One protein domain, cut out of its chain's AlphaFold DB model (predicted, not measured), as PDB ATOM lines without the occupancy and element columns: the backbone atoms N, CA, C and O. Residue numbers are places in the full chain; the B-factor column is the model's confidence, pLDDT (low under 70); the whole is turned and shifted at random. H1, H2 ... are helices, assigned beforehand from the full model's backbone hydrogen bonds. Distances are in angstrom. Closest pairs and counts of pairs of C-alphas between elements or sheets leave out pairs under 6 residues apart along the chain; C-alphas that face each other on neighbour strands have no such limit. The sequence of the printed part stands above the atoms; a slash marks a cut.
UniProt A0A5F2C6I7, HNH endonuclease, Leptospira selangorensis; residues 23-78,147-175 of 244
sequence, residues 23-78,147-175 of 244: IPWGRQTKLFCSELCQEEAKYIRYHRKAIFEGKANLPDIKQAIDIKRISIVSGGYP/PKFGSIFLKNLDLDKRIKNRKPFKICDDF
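What this domain is: This is residues 23 to 78 and 147 to 175 of the 244 residues of the protein "HNH endonuclease" of Leptospira selangorensis (UniProt A0A5F2C6I7). The longest helix, H1, and the helix after it, H2, fold back on each other as a helical hairpin, and a third helix, H3, crosses one side of that hairpin at a steep angle. Residues 23 to 34, with no named element, run on beyond the first end of H1 along the long direction of the hairpin, and after H3 residues 165 to 175 fold back toward H1. The printed part has 85 residues with three named helices, in the order H1, H2, H3, and no named strand; the class is all helix. The whole is compact, with a radius of gyration of the C-alphas of 13.3 A, and the C-alphas span 39 by 31 by 22 A.

Where its parts are: H1 is residues 35 to 52, 25.6 A from first to last C-alpha; it begins at C-alpha 35, at (-39.403, 45.553, -52.034). H2 is residues 59 to 73, 21.2 A long, with C-alpha 59 at (-40.908, 44.882, -25.023). H3 is residues 149 to 164, 22.2 A long, and ends at C-alpha 164, at (-55.628, 39.755, -36.525).

How they stand to each other: H1 and H2 touch and form a helical hairpin. They run opposite ways at a shallow tilt of 30 degrees; their closest C-alphas are those of Glu 40 and Ile 72, 6.2 A apart. H1 also touches H3, with residues 44 to 48 alone meeting residues 159 to 164 of H3. The closest C-alphas of these two helices are those of Arg 48 and Ile 163, 5.5 A apart, and the helices run the same way at a steep tilt of 44 degrees. H2 and H3 only just touch, with 3 pairs of C-alphas within 8 A, made by residue 73 of H2 and residues 152 to 156 of H3. Their closest C-alphas are those of Val 73 and Ile 152, 5.6 A apart, and they run opposite ways at a steep tilt of 47 degrees. The helix packing is mostly crossed, but only just: of 3 touching pairs, 1 is at a shallow tilt. In H1, H2 and H3 every O i to N i+4 pair is within hydrogen-bond range.

The domain as a whole: The two C-alphas farthest apart are those of Trp 25 and Pro 59, at 40.1 A. The C-alphas of residues 23 to 34 lie 13 to 23 A from the mean of the C-alphas. The link from H1 to H2, 6 residues, is short. The link from H2 to H3 is the link across the cut: residues 79 to 146 are not printed, and C-alphas 78 and 147 are 21.9 A apart. The mean pLDDT of the printed part is 92.9, and residues 77 to 78 are under 70.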
ATOM      1  N   ILE A  23     -45.747  41.845 -61.842       96.38
ATOM      2  CA  ILE A  23     -44.374  41.853 -61.346       96.38
ATOM      3  C   ILE A  23     -43.431  42.345 -62.452       96.38
ATOM      4  O   ILE A  23     -43.338  41.697 -63.497       96.38
ATOM      5  N   PRO A  24     -42.647  43.414 -62.214       93.62
ATOM      6  CA  PRO A  24     -41.610  43.835 -63.146       93.62
ATOM      7  C   PRO A  24     -40.574  42.730 -63.378       93.62
ATOM      8  O   PRO A  24     -40.094  42.100 -62.428       93.62
ATOM      9  N   TRP A  25     -40.160  42.522 -64.632       89.94
ATOM     10  CA  TRP A  25     -39.272  41.405 -64.969       89.94
ATOM     11  C   TRP A  25     -37.889  41.480 -64.297       89.94
ATOM     12  O   TRP A  25     -37.258  40.452 -64.061       89.94
ATOM     13  N   GLY A  26     -37.440  42.669 -63.890       87.75
ATOM     14  CA  GLY A  26     -36.196  42.848 -63.129       87.75
ATOM     15  C   GLY A  26     -36.215  42.279 -61.699       87.75
ATOM     16  O   GLY A  26     -35.199  42.327 -61.007       87.75
ATOM     17  N   ARG A  27     -37.348  41.757 -61.201       89.44
ATOM     18  CA  ARG A  27     -37.448  41.166 -59.852       89.44
ATOM     19  C   ARG A  27     -36.951  39.722 -59.842       89.44
ATOM     20  O   ARG A  27     -37.511  38.878 -60.530       89.44
ATOM     21  N   GLN A  28     -35.982  39.402 -58.993       84.81
ATOM     22  CA  GLN A  28     -35.312  38.096 -59.004       84.81
ATOM     23  C   GLN A  28     -36.227  36.896 -58.725       84.81
ATOM     24  O   GLN A  28     -36.200  35.916 -59.460       84.81
ATOM     25  N   THR A  29     -37.041  36.958 -57.670       83.56
ATOM     26  CA  THR A  29     -37.812  35.796 -57.193       83.56
ATOM     27  C   THR A  29     -39.199  35.688 -57.826       83.56
ATOM     28  O   THR A  29     -39.900  34.706 -57.607       83.56
ATOM     29  N   LYS A  30     -39.603  36.686 -58.627       94.69
ATOM     30  CA  LYS A  30     -40.898  36.738 -59.320       94.69
ATOM     31  C   LYS A  30     -42.108  36.428 -58.421       94.69
ATOM     32  O   LYS A  30     -43.080  35.883 -58.919       94.69
ATOM     33  N   LEU A  31     -42.101  36.793 -57.128       96.31
ATOM     34  CA  LEU A  31     -43.288  36.707 -56.241       96.31
ATOM     35  C   LEU A  31     -43.872  38.074 -55.860       96.31
ATOM     36  O   LEU A  31     -45.086  38.216 -55.717       96.31
ATOM     37  N   PHE A  32     -43.011  39.081 -55.706       96.62
ATOM     38  CA  PHE A  32     -43.392  40.422 -55.264       96.62
ATOM     39  C   PHE A  32     -43.025  41.466 -56.317       96.62
ATOM     40  O   PHE A  32     -41.909  41.439 -56.847       96.62
ATOM     41  N   CYS A  33     -43.943  42.395 -56.596       95.06
ATOM     42  CA  CYS A  33     -43.720  43.469 -57.567       95.06
ATOM     43  C   CYS A  33     -42.689  44.501 -57.074       95.06
ATOM     44  O   CYS A  33     -41.975  45.084 -57.884       95.06
ATOM     45  N   SER A  34     -42.553  44.675 -55.755       92.38
ATOM     46  CA  SER A  34     -41.665  45.657 -55.129       92.38
ATOM     47  C   SER A  34     -41.023  45.126 -53.844       92.38
ATOM     48  O   SER A  34     -41.434  44.096 -53.303       92.38
ATOM     49  N   GLU A  35     -39.998  45.829 -53.352       90.94
ATOM     50  CA  GLU A  35     -39.403  45.553 -52.034       90.94
ATOM     51  C   GLU A  35     -40.397  45.829 -50.907       90.94
ATOM     52  O   GLU A  35     -40.509  45.020 -49.991       90.94
ATOM     53  N   LEU A  36     -41.202  46.888 -51.034       92.12
ATOM     54  CA  LEU A  36     -42.275  47.195 -50.092       92.12
ATOM     55  C   LEU A  36     -43.264  46.027 -49.946       92.12
ATOM     56  O   LEU A  36     -43.537  45.602 -48.830       92.12
ATOM     57  N   CYS A  37     -43.740  45.443 -51.054       95.06
ATOM     58  CA  CYS A  37     -44.644  44.286 -50.995       95.06
ATOM     59  C   CYS A  37     -44.011  43.062 -50.315       95.06
ATOM     60  O   CYS A  37     -44.704  42.281 -49.664       95.06
ATOM     61  N   GLN A  38     -42.700  42.875 -50.477       94.88
ATOM     62  CA  GLN A  38     -41.970  41.789 -49.831       94.88
ATOM     63  C   GLN A  38     -41.815  42.030 -48.321       94.88
ATOM     64  O   GLN A  38     -42.062  41.113 -47.531       94.88
ATOM     65  N   GLU A  39     -41.422  43.239 -47.919       93.69
ATOM     66  CA  GLU A  39     -41.253  43.622 -46.512       93.69
ATOM     67  C   GLU A  39     -42.588  43.623 -45.761       93.69
ATOM     68  O   GLU A  39     -42.662  43.138 -44.635       93.69
ATOM     69  N   GLU A  40     -43.668  44.051 -46.407       96.06
ATOM     70  CA  GLU A  40     -45.020  43.977 -45.865       96.06
ATOM     71  C   GLU A  40     -45.456  42.542 -45.569       96.06
ATOM     72  O   GLU A  40     -45.842  42.232 -44.441       96.06
ATOM     73  N   ALA A  41     -45.338  41.639 -46.548       97.06
ATOM     74  CA  ALA A  41     -45.678  40.235 -46.345       97.06
ATOM     75  C   ALA A  41     -44.817  39.611 -45.229       97.06
ATOM     76  O   ALA A  41     -45.302  38.839 -44.402       97.06
ATOM     77  N   LYS A  42     -43.529  39.970 -45.164       96.81
ATOM     78  CA  LYS A  42     -42.610  39.532 -44.104       96.81
ATOM     79  C   LYS A  42     -43.024  40.055 -42.725       96.81
ATOM     80  O   LYS A  42     -43.002  39.282 -41.769       96.81
ATOM     81  N   TYR A  43     -43.411  41.323 -42.615       97.38
ATOM     82  CA  TYR A  43     -43.915  41.922 -41.379       97.38
ATOM     83  C   TYR A  43     -45.187  41.234 -40.896       97.38
ATOM     84  O   TYR A  43     -45.256  40.854 -39.730       97.38
ATOM     85  N   ILE A  44     -46.150  40.997 -41.788       98.25
ATOM     86  CA  ILE A  44     -47.400  40.320 -41.437       98.25
ATOM     87  C   ILE A  44     -47.107  38.921 -40.898       98.25
ATOM     88  O   ILE A  44     -47.590  38.573 -39.823       98.25
ATOM     89  N   ARG A  45     -46.258  38.135 -41.573       98.25
ATOM     90  CA  ARG A  45     -45.855  36.810 -41.072       98.25
ATOM     91  C   ARG A  45     -45.162  36.884 -39.714       98.25
ATOM     92  O   ARG A  45     -45.473  36.084 -38.836       98.25
ATOM     93  N   TYR A  46     -44.244  37.832 -39.537       98.12
ATOM     94  CA  TYR A  46     -43.529  38.033 -38.275       98.12
ATOM     95  C   TYR A  46     -44.486  38.375 -37.125       98.12
ATOM     96  O   TYR A  46     -44.447  37.723 -36.084       98.12
ATOM     97  N   HIS A  47     -45.396  39.327 -37.334       98.12
ATOM     98  CA  HIS A  47     -46.362  39.749 -36.323       98.12
ATOM     99  C   HIS A  47     -47.370  38.627 -36.016       98.12
ATOM    100  O   HIS A  47     -47.593  38.296 -34.853       98.12
ATOM    101  N   ARG A  48     -47.903  37.943 -37.038       98.31
ATOM    102  CA  ARG A  48     -48.783  36.773 -36.855       98.31
ATOM    103  C   ARG A  48     -48.109  35.667 -36.041       98.31
ATOM    104  O   ARG A  48     -48.742  35.098 -35.156       98.31
ATOM    105  N   LYS A  49     -46.829  35.385 -36.309       97.94
ATOM    106  CA  LYS A  49     -46.031  34.427 -35.531       97.94
ATOM    107  C   LYS A  49     -45.878  34.880 -34.077       97.94
ATOM    108  O   LYS A  49     -46.110  34.081 -33.179       97.94
ATOM    109  N   ALA A  50     -45.544  36.149 -33.843       98.06
ATOM    110  CA  ALA A  50     -45.397  36.695 -32.494       98.06
ATOM    111  C   ALA A  50     -46.700  36.614 -31.679       98.06
ATOM    112  O   ALA A  50     -46.654  36.277 -30.499       98.06
ATOM    113  N   ILE A  51     -47.858  36.863 -32.303       97.62
ATOM    114  CA  ILE A  51     -49.172  36.672 -31.667       97.62
ATOM    115  C   ILE A  51     -49.399  35.195 -31.344       97.62
ATOM    116  O   ILE A  51     -49.767  34.868 -30.221       97.62
ATOM    117  N   PHE A  52     -49.154  34.302 -32.307       97.06
ATOM    118  CA  PHE A  52     -49.329  32.860 -32.117       97.06
ATOM    119  C   PHE A  52     -48.462  32.303 -30.978       97.06
ATOM    120  O   PHE A  52     -48.915  31.440 -30.236       97.06
ATOM    121  N   GLU A  53     -47.236  32.805 -30.826       97.44
ATOM    122  CA  GLU A  53     -46.318  32.413 -29.751       97.44
ATOM    123  C   GLU A  53     -46.593  33.121 -28.412       97.44
ATOM    124  O   GLU A  53     -45.877  32.869 -27.448       97.44
ATOM    125  N   GLY A  54     -47.579  34.026 -28.333       97.69
ATOM    126  CA  GLY A  54     -47.863  34.808 -27.121       97.69
ATOM    127  C   GLY A  54     -46.802  35.866 -26.790       97.69
ATOM    128  O   GLY A  54     -46.750  36.369 -25.672       97.69
ATOM    129  N   LYS A  55     -45.950  36.220 -27.756       97.75
ATOM    130  CA  LYS A  55     -44.766  37.074 -27.570       97.75
ATOM    131  C   LYS A  55     -44.924  38.505 -28.075       97.75
ATOM    132  O   LYS A  55     -44.029  39.316 -27.875       97.75
ATOM    133  N   ALA A  56     -46.036  38.835 -28.734       96.75
ATOM    134  CA  ALA A  56     -46.231  40.142 -29.373       96.75
ATOM    135  C   ALA A  56     -46.119  41.343 -28.411       96.75
ATOM    136  O   ALA A  56     -45.802  42.442 -28.854       96.75
ATOM    137  N   ASN A  57     -46.349  41.126 -27.110       96.62
ATOM    138  CA  ASN A  57     -46.276  42.160 -26.076       96.62
ATOM    139  C   ASN A  57     -44.925  42.213 -25.340       96.62
ATOM    140  O   ASN A  57     -44.752  43.088 -24.493       96.62
ATOM    141  N   LEU A  58     -43.975  41.312 -25.631       96.12
ATOM    142  CA  LEU A  58     -42.627  41.414 -25.065       96.12
ATOM    143  C   LEU A  58     -41.977  42.723 -25.551       96.12
ATOM    144  O   LEU A  58     -42.109  43.027 -26.738       96.12
ATOM    145  N   PRO A  59     -41.321  43.518 -24.681       92.31
ATOM    146  CA  PRO A  59     -40.908  44.882 -25.023       92.31
ATOM    147  C   PRO A  59     -40.062  44.998 -26.299       92.31
ATOM    148  O   PRO A  59     -40.322  45.856 -27.141       92.31
ATOM    149  N   ASP A  60     -39.094  44.103 -26.473       88.81
ATOM    150  CA  ASP A  60     -38.201  44.018 -27.630       88.81
ATOM    151  C   ASP A  60     -38.945  43.637 -28.921       88.81
ATOM    152  O   ASP A  60     -38.755  44.251 -29.975       88.81
ATOM    153  N   ILE A  61     -39.853  42.665 -28.841       93.38
ATOM    154  CA  ILE A  61     -40.659  42.211 -29.980       93.38
ATOM    155  C   ILE A  61     -41.694  43.261 -30.368       93.38
ATOM    156  O   ILE A  61     -41.855  43.547 -31.556       93.38
ATOM    157  N   LYS A  62     -42.362  43.872 -29.388       94.25
ATOM    158  CA  LYS A  62     -43.306  44.965 -29.615       94.25
ATOM    159  C   LYS A  62     -42.606  46.136 -30.301       94.25
ATOM    160  O   LYS A  62     -43.100  46.639 -31.308       94.25
ATOM    161  N   GLN A  63     -41.428  46.518 -29.814       90.19
ATOM    162  CA  GLN A  63     -40.616  47.564 -30.429       90.19
ATOM    163  C   GLN A  63     -40.250  47.213 -31.879       90.19
ATOM    164  O   GLN A  63     -40.432  48.033 -32.778       90.19
ATOM    165  N   ALA A  64     -39.805  45.981 -32.144       91.00
ATOM    166  CA  ALA A  64     -39.502  45.530 -33.500       91.00
ATOM    167  C   ALA A  64     -40.738  45.533 -34.424       91.00
ATOM    168  O   ALA A  64     -40.622  45.872 -35.605       91.00
ATOM    169  N   ILE A  65     -41.915  45.163 -33.908       95.06
ATOM    170  CA  ILE A  65     -43.202  45.246 -34.614       95.06
ATOM    171  C   ILE A  65     -43.511  46.702 -34.979       95.06
ATOM    172  O   ILE A  65     -43.794  46.975 -36.147       95.06
ATOM    173  N   ASP A  66     -43.409  47.623 -34.021       91.94
ATOM    174  CA  ASP A  66     -43.725  49.040 -34.218       91.94
ATOM    175  C   ASP A  66     -42.790  49.681 -35.257       91.94
ATOM    176  O   ASP A  66     -43.261  50.309 -36.207       91.94
ATOM    177  N   ILE A  67     -41.477  49.426 -35.164       89.19
ATOM    178  CA  ILE A  67     -40.477  49.914 -36.131       89.19
ATOM    179  C   ILE A  67     -40.792  49.422 -37.551       89.19
ATOM    180  O   ILE A  67     -40.817  50.210 -38.501       89.19
ATOM    181  N   LYS A  68     -41.066  48.121 -37.716       91.88
ATOM    182  CA  LYS A  68     -41.388  47.538 -39.032       91.88
ATOM    183  C   LYS A  68     -42.690  48.100 -39.591       91.88
ATOM    184  O   LYS A  68     -42.755  48.408 -40.780       91.88
ATOM    185  N   ARG A  69     -43.715  48.245 -38.745       93.69
ATOM    186  CA  ARG A  69     -45.012  48.807 -39.134       93.69
ATOM    187  C   ARG A  69     -44.845  50.224 -39.663       93.69
ATOM    188  O   ARG A  69     -45.327  50.506 -40.757       93.69
ATOM    189  N   ILE A  70     -44.131  51.074 -38.924       89.75
ATOM    190  CA  ILE A  70     -43.868  52.466 -39.308       89.75
ATOM    191  C   ILE A  70     -43.135  52.516 -40.643       89.75
ATOM    192  O   ILE A  70     -43.576  53.203 -41.558       89.75
ATOM    193  N   SER A  71     -42.090  51.704 -40.810       88.06
ATOM    194  CA  SER A  71     -41.380  51.642 -42.084       88.06
ATOM    195  C   SER A  71     -42.297  51.283 -43.258       88.06
ATOM    196  O   SER A  71     -42.202  51.918 -44.303       88.06
ATOM    197  N   ILE A  72     -43.210  50.319 -43.103       91.69
ATOM    198  CA  ILE A  72     -44.140  49.919 -44.171       91.69
ATOM    199  C   ILE A  72     -45.110  51.045 -44.523       91.69
ATOM    200  O   ILE A  72     -45.296  51.337 -45.704       91.69
ATOM    201  N   VAL A  73     -45.726  51.683 -43.525       90.44
ATOM    202  CA  VAL A  73     -46.709  52.750 -43.780       90.44
ATOM    203  C   VAL A  73     -46.060  54.022 -44.324       90.44
ATOM    204  O   VAL A  73     -46.710  54.768 -45.047       90.44
ATOM    205  N   SER A  74     -44.769  54.232 -44.061       83.94
ATOM    206  CA  SER A  74     -43.972  55.318 -44.641       83.94
ATOM    207  C   SER A  74     -43.454  55.029 -46.060       83.94
ATOM    208  O   SER A  74     -42.672  55.819 -46.584       83.94
ATOM    209  N   GLY A  75     -43.880  53.933 -46.705       79.44
ATOM    210  CA  GLY A  75     -43.489  53.589 -48.081       79.44
ATOM    211  C   GLY A  75     -42.352  52.567 -48.194       79.44
ATOM    212  O   GLY A  75     -41.890  52.278 -49.295       79.44
ATOM    213  N   GLY A  76     -41.941  51.967 -47.078       75.06
ATOM    214  CA  GLY A  76     -40.946  50.901 -47.008       75.06
ATOM    215  C   GLY A  76     -39.593  51.348 -46.469       75.06
ATOM    216  O   GLY A  76     -39.349  52.521 -46.190       75.06
ATOM    217  N   TYR A  77     -38.699  50.375 -46.307       67.50
ATOM    218  CA  TYR A  77     -37.300  50.613 -45.970       67.50
ATOM    219  C   TYR A  77     -36.464  50.421 -47.242       67.50
ATOM    220  O   TYR A  77     -36.426  49.293 -47.743       67.50
ATOM    221  N   PRO A  78     -35.797  51.456 -47.789       66.56
ATOM    222  CA  PRO A  78     -34.947  51.311 -48.969       66.56
ATOM    223  C   PRO A  78     -33.647  50.589 -48.585       66.56
ATOM    224  O   PRO A  78     -32.586  51.192 -48.426       66.56
ATOM    225  N   PRO A 147     -51.724  65.158 -46.770       88.81
ATOM    226  CA  PRO A 147     -52.337  64.526 -47.941       88.81
ATOM    227  C   PRO A 147     -52.204  62.993 -47.982       88.81
ATOM    228  O   PRO A 147     -52.990  62.308 -48.637       88.81
ATOM    229  N   LYS A 148     -51.212  62.424 -47.287       85.31
ATOM    230  CA  LYS A 148     -50.983  60.979 -47.190       85.31
ATOM    231  C   LYS A 148     -51.765  60.317 -46.060       85.31
ATOM    232  O   LYS A 148     -51.818  59.083 -46.050       85.31
ATOM    233  N   PHE A 149     -52.384  61.070 -45.146       88.19
ATOM    234  CA  PHE A 149     -53.058  60.537 -43.958       88.19
ATOM    235  C   PHE A 149     -54.046  59.422 -44.308       88.19
ATOM    236  O   PHE A 149     -53.950  58.325 -43.757       88.19
ATOM    237  N   GLY A 150     -54.923  59.645 -45.293       88.38
ATOM    238  CA  GLY A 150     -55.896  58.642 -45.735       88.38
ATOM    239  C   GLY A 150     -55.243  57.339 -46.208       88.38
ATOM    240  O   GLY A 150     -55.646  56.251 -45.793       88.38
ATOM    241  N   SER A 151     -54.176  57.427 -47.010       89.00
ATOM    242  CA  SER A 151     -53.440  56.245 -47.481       89.00
ATOM    243  C   SER A 151     -52.762  55.477 -46.339       89.00
ATOM    244  O   SER A 151     -52.817  54.246 -46.298       89.00
ATOM    245  N   ILE A 152     -52.189  56.192 -45.367       90.25
ATOM    246  CA  ILE A 152     -51.537  55.619 -44.184       90.25
ATOM    247  C   ILE A 152     -52.572  54.946 -43.280       90.25
ATOM    248  O   ILE A 152     -52.343  53.842 -42.780       90.25
ATOM    249  N   PHE A 153     -53.725  55.582 -43.091       91.44
ATOM    250  CA  PHE A 153     -54.835  55.048 -42.315       91.44
ATOM    251  C   PHE A 153     -55.366  53.745 -42.925       91.44
ATOM    252  O   PHE A 153     -55.386  52.713 -42.251       91.44
ATOM    253  N   LEU A 154     -55.697  53.748 -44.221       92.62
ATOM    254  CA  LEU A 154     -56.154  52.551 -44.934       92.62
ATOM    255  C   LEU A 154     -55.105  51.437 -44.911       92.62
ATOM    256  O   LEU A 154     -55.447  50.269 -44.714       92.62
ATOM    257  N   LYS A 155     -53.818  51.784 -45.042       93.56
ATOM    258  CA  LYS A 155     -52.731  50.811 -44.939       93.56
ATOM    259  C   LYS A 155     -52.680  50.160 -43.564       93.56
ATOM    260  O   LYS A 155     -52.545  48.945 -43.467       93.56
ATOM    261  N   ASN A 156     -52.809  50.948 -42.502       94.38
ATOM    262  CA  ASN A 156     -52.845  50.426 -41.142       94.38
ATOM    263  C   ASN A 156     -54.032  49.488 -40.908       94.38
ATOM    264  O   ASN A 156     -53.840  48.438 -40.297       94.38
ATOM    265  N   LEU A 157     -55.212  49.830 -41.432       95.94
ATOM    266  CA  LEU A 157     -56.390  48.968 -41.360       95.94
ATOM    267  C   LEU A 157     -56.188  47.641 -42.105       95.94
ATOM    268  O   LEU A 157     -56.521  46.589 -41.559       95.94
ATOM    269  N   ASP A 158     -55.614  47.662 -43.314       96.19
ATOM    270  CA  ASP A 158     -55.291  46.440 -44.067       96.19
ATOM    271  C   ASP A 158     -54.310  45.544 -43.299       96.19
ATOM    272  O   ASP A 158     -54.554  44.345 -43.133       96.19
ATOM    273  N   LEU A 159     -53.237  46.132 -42.760       97.00
ATOM    274  CA  LEU A 159     -52.258  45.410 -41.948       97.00
ATOM    275  C   LEU A 159     -52.925  44.754 -40.733       97.00
ATOM    276  O   LEU A 159     -52.761  43.552 -40.522       97.00
ATOM    277  N   ASP A 160     -53.705  45.513 -39.961       97.38
ATOM    278  CA  ASP A 160     -54.385  44.998 -38.771       97.38
ATOM    279  C   ASP A 160     -55.365  43.877 -39.125       97.38
ATOM    280  O   ASP A 160     -55.384  42.842 -38.456       97.38
ATOM    281  N   LYS A 161     -56.128  44.034 -40.212       97.56
ATOM    282  CA  LYS A 161     -57.034  43.003 -40.722       97.56
ATOM    283  C   LYS A 161     -56.271  41.718 -41.060       97.56
ATOM    284  O   LYS A 161     -56.665  40.638 -40.616       97.56
ATOM    285  N   ARG A 162     -55.156  41.815 -41.791       97.88
ATOM    286  CA  ARG A 162     -54.335  40.657 -42.196       97.88
ATOM    287  C   ARG A 162     -53.625  39.984 -41.031       97.88
ATOM    288  O   ARG A 162     -53.462  38.764 -41.035       97.88
ATOM    289  N   ILE A 163     -53.236  40.744 -40.014       97.94
ATOM    290  CA  ILE A 163     -52.570  40.222 -38.820       97.94
ATOM    291  C   ILE A 163     -53.566  39.541 -37.879       97.94
ATOM    292  O   ILE A 163     -53.329  38.408 -37.468       97.94
ATOM    293  N   LYS A 164     -54.683  40.203 -37.561       95.12
ATOM    294  CA  LYS A 164     -55.628  39.755 -36.525       95.12
ATOM    295  C   LYS A 164     -56.533  38.612 -36.979       95.12
ATOM    296  O   LYS A 164     -57.086  37.909 -36.139       95.12
ATOM    297  N   ASN A 165     -56.692  38.392 -38.287       95.75
ATOM    298  CA  ASN A 165     -57.514  37.284 -38.760       95.75
ATOM    299  C   ASN A 165     -56.903  35.925 -38.379       95.75
ATOM    300  O   ASN A 165     -55.722  35.657 -38.611       95.75
ATOM    301  N   ARG A 166     -57.738  35.028 -37.843       91.69
ATOM    302  CA  ARG A 166     -57.363  33.658 -37.479       91.69
ATOM    303  C   ARG A 166     -56.729  32.913 -38.654       91.69
ATOM    304  O   ARG A 166     -55.728  32.222 -38.469       91.69
ATOM    305  N   LYS A 167     -57.273  33.078 -39.864       95.19
ATOM    306  CA  LYS A 167     -56.711  32.499 -41.093       95.19
ATOM    307  C   LYS A 167     -55.925  33.558 -41.886       95.19
ATOM    308  O   LYS A 167     -56.348  34.713 -41.912       95.19
ATOM    309  N   PRO A 168     -54.794  33.192 -42.517       96.25
ATOM    310  CA  PRO A 168     -54.092  34.072 -43.451       96.25
ATOM    311  C   PRO A 168     -55.031  34.515 -44.582       96.25
ATOM    312  O   PRO A 168     -55.719  33.674 -45.154       96.25
ATOM    313  N   PHE A 169     -55.068  35.813 -44.900       93.94
ATOM    314  CA  PHE A 169     -55.863  36.318 -46.030       93.94
ATOM    315  C   PHE A 169     -55.191  36.017 -47.366       93.94
ATOM    316  O   PHE A 169     -55.861  35.643 -48.323       93.94
ATOM    317  N   LYS A 170     -53.866  36.184 -47.425       96.25
ATOM    318  CA  LYS A 170     -53.056  35.887 -48.606       96.25
ATOM    319  C   LYS A 170     -52.132  34.711 -48.326       96.25
ATOM    320  O   LYS A 170     -51.699  34.502 -47.193       96.25
ATOM    321  N   ILE A 171     -51.742  33.981 -49.372       96.06
ATOM    322  CA  ILE A 171     -50.770  32.880 -49.247       96.06
ATOM    323  C   ILE A 171     -49.431  33.348 -48.653       96.06
ATOM    324  O   ILE A 171     -48.761  32.600 -47.945       96.06
ATOM    325  N   CYS A 172     -49.063  34.612 -48.887       97.31
ATOM    326  CA  CYS A 172     -47.858  35.214 -48.328       97.31
ATOM    327  C   CYS A 172     -47.970  35.637 -46.852       97.31
ATOM    328  O   CYS A 172     -46.948  36.002 -46.269       97.31
ATOM    329  N   ASP A 173     -49.155  35.537 -46.235       98.12
ATOM    330  CA  ASP A 173     -49.403  35.855 -44.819       98.12
ATOM    331  C   ASP A 173     -49.237  34.633 -43.900       98.12
ATOM    332  O   ASP A 173     -49.193  34.764 -42.672       98.12
ATOM    333  N   ASP A 174     -49.162  33.427 -44.466       97.69
ATOM    334  CA  ASP A 174     -49.088  32.189 -43.694       97.69
ATOM    335  C   ASP A 174     -47.666  31.934 -43.187       97.69
ATOM    336  O   ASP A 174     -46.844  31.323 -43.863       97.69
ATOM    337  N   PHE A 175     -47.366  32.365 -41.961       97.38
ATOM    338  CA  PHE A 175     -46.051  32.142 -41.357       97.38
ATOM    339  C   PHE A 175     -45.696  30.659 -41.152       97.38
ATOM    340  O   PHE A 175     -44.511  30.349 -41.059       97.38
TER     341      PHE A 175